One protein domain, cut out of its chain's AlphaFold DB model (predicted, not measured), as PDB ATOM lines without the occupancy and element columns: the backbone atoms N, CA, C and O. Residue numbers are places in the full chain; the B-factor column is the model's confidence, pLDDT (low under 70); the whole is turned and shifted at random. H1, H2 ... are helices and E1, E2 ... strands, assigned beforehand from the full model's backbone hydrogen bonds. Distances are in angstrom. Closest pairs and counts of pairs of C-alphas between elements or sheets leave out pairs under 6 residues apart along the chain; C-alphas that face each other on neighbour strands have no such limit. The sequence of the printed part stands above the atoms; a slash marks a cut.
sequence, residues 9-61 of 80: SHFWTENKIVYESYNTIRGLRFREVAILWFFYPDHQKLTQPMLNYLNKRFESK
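AT A GLANCE: This is residues 9 to 61 of the 80 residues of an uncharacterized protein of Flavobacterium cupreum (UniProt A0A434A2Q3). A strongly twisted ribbon of three strands, E1, E2 and E3, folds back and forth as two hairpins, and one helix, H1, sits off the E1 edge and only grazes the sheet. The long link of residues 36 to 47 folds back past E1 before H1 begins. The printed part has 53 residues, with named elements in the order E1, E2, E3, H1; the sheet order is E1 - E2 - E3, antiparallel, and the class is mixed, helices and strands. The whole is only just compact, close to loose, with a radius of gyration of the C-alphas of 11.6 A, and its outline is elongated, 38 by 20 by 17 A.

HOW THE PARTS SIT: E1, residues 9 to 14, and E2, residues 17 to 24, form a hairpin with a tight link, antiparallel at 152 degrees; N 9 and O 21 are within hydrogen-bond range at 2.8 A, as are N 14 and O 17 at 3.0 A. E2 and E3, residues 27 to 35, form the next hairpin, antiparallel at 155 degrees, with N 20 and O 31 at 2.9 A. The three strands make a meander, each the antiparallel neighbour of the one before. E1 and E3 are edge strands. H1, residues 48 to 59, is on the sheet but only grazes it, with its residues 48 to 58. E1 and H1 are near each other, with 5 pairs of C-alphas within 10 A. In H1 every O i to N i+4 pair is within hydrogen-bond range.

IN THESE COORDINATES: E1 begins at C-alpha 9, (249.731, 266.645, 256.949). E2 is 21.9 A long and E3 25.0 A, from first to last C-alpha; E1 is 16.3 A. H1, 16.7 A long, ends at C-alpha 59, (245.185, 260.595, 234.134).

THE WHOLE: The C-alphas of Arg 26 and Ser 60 are the two farthest apart, at 37.9 A. The printed part has no cut. The link from E3 to H1 is long, 12 residues. No printed residue has a pLDDT under 70.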
ATOM      1  N   SER A   9     250.801 266.719 255.952       96.88
ATOM      2  CA  SER A   9     249.731 266.645 256.949       96.88
ATOM      3  C   SER A   9     248.433 266.143 256.312       96.88
ATOM      4  O   SER A   9     247.890 265.118 256.727       96.88
ATOM      5  N   HIS A  10     247.934 266.848 255.297       97.69
ATOM      6  CA  HIS A  10     246.746 266.460 254.537       97.69
ATOM      7  C   HIS A  10     246.648 267.250 253.230       97.69
ATOM      8  O   HIS A  10     247.297 268.280 253.066       97.69
ATOM      9  N   PHE A  11     245.813 266.770 252.313       98.31
ATOM     10  CA  PHE A  11     245.345 267.562 251.179       98.31
ATOM     11  C   PHE A  11     243.945 268.102 251.459       98.31
ATOM     12  O   PHE A  11     243.190 267.487 252.218       98.31
ATOM     13  N   TRP A  12     243.587 269.196 250.801       98.38
ATOM     14  CA  TRP A  12     242.238 269.755 250.807       98.38
ATOM     15  C   TRP A  12     241.933 270.376 249.441       98.38
ATOM     16  O   TRP A  12     242.842 270.577 248.629       98.38
ATOM     17  N   THR A  13     240.655 270.629 249.175       98.19
ATOM     18  CA  THR A  13     240.197 271.320 247.966       98.19
ATOM     19  C   THR A  13     239.450 272.584 248.332       98.19
ATOM     20  O   THR A  13     238.621 272.568 249.241       98.19
ATOM     21  N   GLU A  14     239.757 273.660 247.618       97.94
ATOM     22  CA  GLU A  14     239.106 274.958 247.759       97.94
ATOM     23  C   GLU A  14     239.120 275.673 246.406       97.94
ATOM     24  O   GLU A  14     240.173 275.779 245.777       97.94
ATOM     25  N   ASN A  15     237.964 276.144 245.935       96.38
ATOM     26  CA  ASN A  15     237.835 276.901 244.684       96.38
ATOM     27  C   ASN A  15     238.476 276.206 243.467       96.38
ATOM     28  O   ASN A  15     239.148 276.842 242.656       96.38
ATOM     29  N   LYS A  16     238.262 274.889 243.326       96.00
ATOM     30  CA  LYS A  16     238.874 274.035 242.281       96.00
ATOM     31  C   LYS A  16     240.400 273.930 242.357       96.00
ATOM     32  O   LYS A  16     241.026 273.491 241.397       96.00
ATOM     33  N   ILE A  17     241.015 274.280 243.478       97.50
ATOM     34  CA  ILE A  17     242.452 274.136 243.687       97.50
ATOM     35  C   ILE A  17     242.682 273.049 244.736       97.50
ATOM     36  O   ILE A  17     242.014 273.005 245.768       97.50
ATOM     37  N   VAL A  18     243.614 272.140 244.454       97.81
ATOM     38  CA  VAL A  18     244.095 271.139 245.407       97.81
ATOM     39  C   VAL A  18     245.321 271.703 246.104       97.81
ATOM     40  O   VAL A  18     246.330 272.001 245.459       97.81
ATOM     41  N   TYR A  19     245.262 271.773 247.426       98.19
ATOM     42  CA  TYR A  19     246.369 272.211 248.263       98.19
ATOM     43  C   TYR A  19     246.924 271.056 249.089       98.19
ATOM     44  O   TYR A  19     246.211 270.117 249.451       98.19
ATOM     45  N   GLU A  20     248.205 271.150 249.428       98.06
ATOM     46  CA  GLU A  20     248.862 270.288 250.401       98.06
ATOM     47  C   GLU A  20     249.277 271.093 251.625       98.06
ATOM     48  O   GLU A  20     250.044 272.050 251.520       98.06
ATOM     49  N   SER A  21     248.837 270.635 252.792       97.69
ATOM     50  CA  SER A  21     249.311 271.087 254.097       97.69
ATOM     51  C   SER A  21     250.531 270.268 254.503       97.69
ATOM     52  O   SER A  21     250.520 269.039 254.391       97.69
ATOM     53  N   TYR A  22     251.552 270.921 255.051       97.12
ATOM     54  CA  TYR A  22     252.752 270.273 255.573       97.12
ATOM     55  C   TYR A  22     253.266 270.948 256.850       97.12
ATOM     56  O   TYR A  22     253.108 272.153 257.067       97.12
ATOM     57  N   ASN A  23     253.882 270.150 257.719       97.12
ATOM     58  CA  ASN A  23     254.415 270.605 258.997       97.12
ATOM     59  C   ASN A  23     255.831 271.171 258.836       97.12
ATOM     60  O   ASN A  23     256.682 270.607 258.148       97.12
ATOM     61  N   THR A  24     256.100 272.286 259.513       94.25
ATOM     62  CA  THR A  24     257.433 272.888 259.620       94.25
ATOM     63  C   THR A  24     257.770 273.142 261.086       94.25
ATOM     64  O   THR A  24     256.882 273.156 261.938       94.25
ATOM     65  N   ILE A  25     259.035 273.450 261.386       95.00
ATOM     66  CA  ILE A  25     259.441 273.898 262.732       95.00
ATOM     67  C   ILE A  25     258.712 275.178 263.195       95.00
ATOM     68  O   ILE A  25     258.721 275.491 264.379       95.00
ATOM     69  N   ARG A  26     258.080 275.926 262.275       94.44
ATOM     70  CA  ARG A  26     257.310 277.155 262.542       94.44
ATOM     71  C   ARG A  26     255.792 276.936 262.446       94.44
ATOM     72  O   ARG A  26     255.052 277.906 262.300       94.44
ATOM     73  N   GLY A  27     255.332 275.685 262.479       95.00
ATOM     74  CA  GLY A  27     253.917 275.322 262.394       95.00
ATOM     75  C   GLY A  27     253.466 274.881 261.001       95.00
ATOM     76  O   GLY A  27     254.285 274.557 260.131       95.00
ATOM     77  N   LEU A  28     252.146 274.838 260.812       96.00
ATOM     78  CA  LEU A  28     251.501 274.357 259.593       96.00
ATOM     79  C   LEU A  28     251.660 275.376 258.454       96.00
ATOM     80  O   LEU A  28     251.417 276.571 258.628       96.00
ATOM     81  N   ARG A  29     252.082 274.898 257.286       96.62
ATOM     82  CA  ARG A  29     252.190 275.668 256.040       96.62
ATOM     83  C   ARG A  29     251.502 274.906 254.919       96.62
ATOM     84  O   ARG A  29     251.139 273.744 255.095       96.62
ATOM     85  N   PHE A  30     251.338 275.555 253.773       96.94
ATOM     86  CA  PHE A  30     250.711 274.928 252.622       96.94
ATOM     87  C   PHE A  30     251.305 275.350 251.289       96.94
ATOM     88  O   PHE A  30     252.084 276.302 251.211       96.94
ATOM     89  N   ARG A  31     250.961 274.587 250.251       96.00
ATOM     90  CA  ARG A  31     251.281 274.871 248.853       96.00
ATOM     91  C   ARG A  31     250.144 274.431 247.945       96.00
ATOM     92  O   ARG A  31     249.445 273.469 248.255       96.00
ATOM     93  N   GLU A  32     250.004 275.111 246.821       96.88
ATOM     94  CA  GLU A  32     249.174 274.652 245.713       96.88
ATOM     95  C   GLU A  32     249.827 273.444 245.033       96.88
ATOM     96  O   GLU A  32     251.050 273.394 244.869       96.88
ATOM     97  N   VAL A  33     249.014 272.451 244.674       95.81
ATOM     98  CA  VAL A  33     249.475 271.213 244.032       95.81
ATOM     99  C   VAL A  33     248.904 271.067 242.630       95.81
ATOM    100  O   VAL A  33     249.607 270.592 241.740       95.81
ATOM    101  N   ALA A  34     247.639 271.437 242.432       94.62
ATOM    102  CA  ALA A  34     246.980 271.332 241.137       94.62
ATOM    103  C   ALA A  34     245.742 272.229 241.050       94.62
ATOM    104  O   ALA A  34     245.006 272.362 242.025       94.62
ATOM    105  N   ILE A  35     245.466 272.731 239.847       94.56
ATOM    106  CA  ILE A  35     244.191 273.358 239.482       94.56
ATOM    107  C   ILE A  35     243.323 272.306 238.783       94.56
ATOM    108  O   ILE A  35     243.784 271.597 237.885       94.56
ATOM    109  N   LEU A  36     242.065 272.187 239.199       94.00
ATOM    110  CA  LEU A  36     241.092 271.255 238.644       94.00
ATOM    111  C   LEU A  36     240.353 271.911 237.471       94.00
ATOM    112  O   LEU A  36     239.653 272.910 237.634       94.00
ATOM    113  N   TRP A  37     240.457 271.309 236.284       91.56
ATOM    114  CA  TRP A  37     239.703 271.723 235.088       91.56
ATOM    115  C   TRP A  37     238.235 271.275 235.105       91.56
ATOM    116  O   TRP A  37     237.469 271.608 234.207       91.56
ATOM    117  N   PHE A  38     237.831 270.514 236.118       90.38
ATOM    118  CA  PHE A  38     236.477 270.009 236.304       90.38
ATOM    119  C   PHE A  38     235.914 270.481 237.645       90.38
ATOM    120  O   PHE A  38     236.648 270.890 238.547       90.38
ATOM    121  N   PHE A  39     234.589 270.433 237.785       91.56
ATOM    122  CA  PHE A  39     233.954 270.712 239.066       91.56
ATOM    123  C   PHE A  39     234.278 269.611 240.079       91.56
ATOM    124  O   PHE A  39     234.067 268.426 239.817       91.56
ATOM    125  N   TYR A  40     234.745 270.017 241.253       94.94
ATOM    126  CA  TYR A  40     234.964 269.138 242.388       94.94
ATOM    127  C   TYR A  40     234.622 269.902 243.671       94.94
ATOM    128  O   TYR A  40     235.037 271.057 243.779       94.94
ATOM    129  N   PRO A  41     233.869 269.312 244.617       96.50
ATOM    130  CA  PRO A  41     233.478 270.014 245.834       96.50
ATOM    131  C   PRO A  41     234.669 270.419 246.706       96.50
ATOM    132  O   PRO A  41     235.714 269.755 246.740       96.50
ATOM    133  N   ASP A  42     234.476 271.486 247.472       98.19
ATOM    134  CA  ASP A  42     235.438 271.905 248.480       98.19
ATOM    135  C   ASP A  42     235.391 270.950 249.675       98.19
ATOM    136  O   ASP A  42     234.330 270.587 250.194       98.19
ATOM    137  N   HIS A  43     236.569 270.536 250.123       97.94
ATOM    138  CA  HIS A  43     236.734 269.628 251.245       97.94
ATOM    139  C   HIS A  43     237.900 270.107 252.085       97.94
ATOM    140  O   HIS A  43     239.015 270.162 251.589       97.94
ATOM    141  N   GLN A  44     237.664 270.328 253.379       97.62
ATOM    142  CA  GLN A  44     238.701 270.714 254.346       97.62
ATOM    143  C   GLN A  44     239.792 269.644 254.524       97.62
ATOM    144  O   GLN A  44     240.908 269.939 254.937       97.62
ATOM    145  N   LYS A  45     239.477 268.377 254.224       97.81
ATOM    146  CA  LYS A  45     240.434 267.269 254.250       97.81
ATOM    147  C   LYS A  45     240.012 266.176 253.277       97.81
ATOM    148  O   LYS A  45     238.930 265.608 253.412       97.81
ATOM    149  N   LEU A  46     240.880 265.846 252.325       97.44
ATOM    150  CA  LEU A  46     240.645 264.757 251.383       97.44
ATOM    151  C   LEU A  46     240.953 263.401 252.021       97.44
ATOM    152  O   LEU A  46     242.000 263.191 252.637       97.44
ATOM    153  N   THR A  47     240.035 262.459 251.830       97.12
ATOM    154  CA  THR A  47     240.217 261.054 252.206       97.12
ATOM    155  C   THR A  47     241.002 260.297 251.131       97.12
ATOM    156  O   THR A  47     241.154 260.765 250.003       97.12
ATOM    157  N   GLN A  48     241.482 259.088 251.436       95.44
ATOM    158  CA  GLN A  48     242.188 258.276 250.439       95.44
ATOM    159  C   GLN A  48     241.333 257.950 249.195       95.44
ATOM    160  O   GLN A  48     241.855 258.086 248.088       95.44
ATOM    161  N   PRO A  49     240.035 257.592 249.310       97.06
ATOM    162  CA  PRO A  49     239.176 257.409 248.138       97.06
ATOM    163  C   PRO A  49     239.055 258.664 247.264       97.06
ATOM    164  O   PRO A  49     239.117 258.568 246.042       97.06
ATOM    165  N   MET A  50     238.953 259.844 247.882       97.12
ATOM    166  CA  MET A  50     238.914 261.127 247.169       97.12
ATOM    167  C   MET A  50     240.219 261.396 246.412       97.12
ATOM    168  O   MET A  50     240.196 261.768 245.242       97.12
ATOM    169  N   LEU A  51     241.369 261.144 247.045       96.44
ATOM    170  CA  LEU A  51     242.676 261.268 246.394       96.44
ATOM    171  C   LEU A  51     242.818 260.309 245.207       96.44
ATOM    172  O   LEU A  51     243.343 260.695 244.165       96.44
ATOM    173  N   ASN A  52     242.329 259.074 245.346       95.69
ATOM    174  CA  ASN A  52     242.339 258.092 244.262       95.69
ATOM    175  C   ASN A  52     241.469 258.551 243.086       95.69
ATOM    176  O   ASN A  52     241.897 258.444 241.938       95.69
ATOM    177  N   TYR A  53     240.283 259.100 243.365       95.31
ATOM    178  CA  TYR A  53     239.417 259.684 242.343       95.31
ATOM    179  C   TYR A  53     240.115 260.826 241.594       95.31
ATOM    180  O   TYR A  53     240.164 260.805 240.366       95.31
ATOM    181  N   LEU A  54     240.711 261.780 242.318       95.12
ATOM    182  CA  LEU A  54     241.421 262.906 241.707       95.12
ATOM    183  C   LEU A  54     242.596 262.435 240.846       95.12
ATOM    184  O   LEU A  54     242.727 262.874 239.711       95.12
ATOM    185  N   ASN A  55     243.411 261.499 241.342       94.50
ATOM    186  CA  ASN A  55     244.516 260.922 240.572       94.50
ATOM    187  C   ASN A  55     244.040 260.259 239.279       94.50
ATOM    188  O   ASN A  55     244.590 260.547 238.219       94.50
ATOM    189  N   LYS A  56     242.967 259.463 239.350       92.88
ATOM    190  CA  LYS A  56     242.359 258.850 238.167       92.88
ATOM    191  C   LYS A  56     241.835 259.901 237.183       92.88
ATOM    192  O   LYS A  56     241.992 259.741 235.976       92.88
ATOM    193  N   ARG A  57     241.232 260.990 237.674       91.69
ATOM    194  CA  ARG A  57     240.768 262.090 236.812       91.69
ATOM    195  C   ARG A  57     241.927 262.864 236.180       91.69
ATOM    196  O   ARG A  57     241.809 263.272 235.034       91.69
ATOM    197  N   PHE A  58     243.052 263.026 236.876       90.44
ATOM    198  CA  PHE A  58     244.240 263.651 236.290       90.44
ATOM    199  C   PHE A  58     244.828 262.830 235.133       90.44
ATOM    200  O   PHE A  58     245.344 263.404 234.178       90.44
ATOM    201  N   GLU A  59     244.729 261.501 235.197       90.06
ATOM    202  CA  GLU A  59     245.185 260.595 234.134       90.06
ATOM    203  C   GLU A  59     244.282 260.619 232.894       90.06
ATOM    204  O   GLU A  59     244.773 260.407 231.786       90.06
ATOM    205  N   SER A  60     242.984 260.916 233.047       85.00
ATOM    206  CA  SER A  60     242.021 260.874 231.937       85.00
ATOM    207  C   SER A  60     242.204 261.979 230.891       85.00
ATOM    208  O   SER A  60     241.505 261.938 229.887       85.00
ATOM    209  N   LYS A  61     243.112 262.945 231.121       71.75
ATOM    210  CA  LYS A  61     243.256 264.215 230.377       71.75
ATOM    211  C   LYS A  61     241.980 265.088 230.443       71.75
ATOM    212  O   LYS A  61     240.922 264.601 230.856       71.75
TER     213      LYS A  61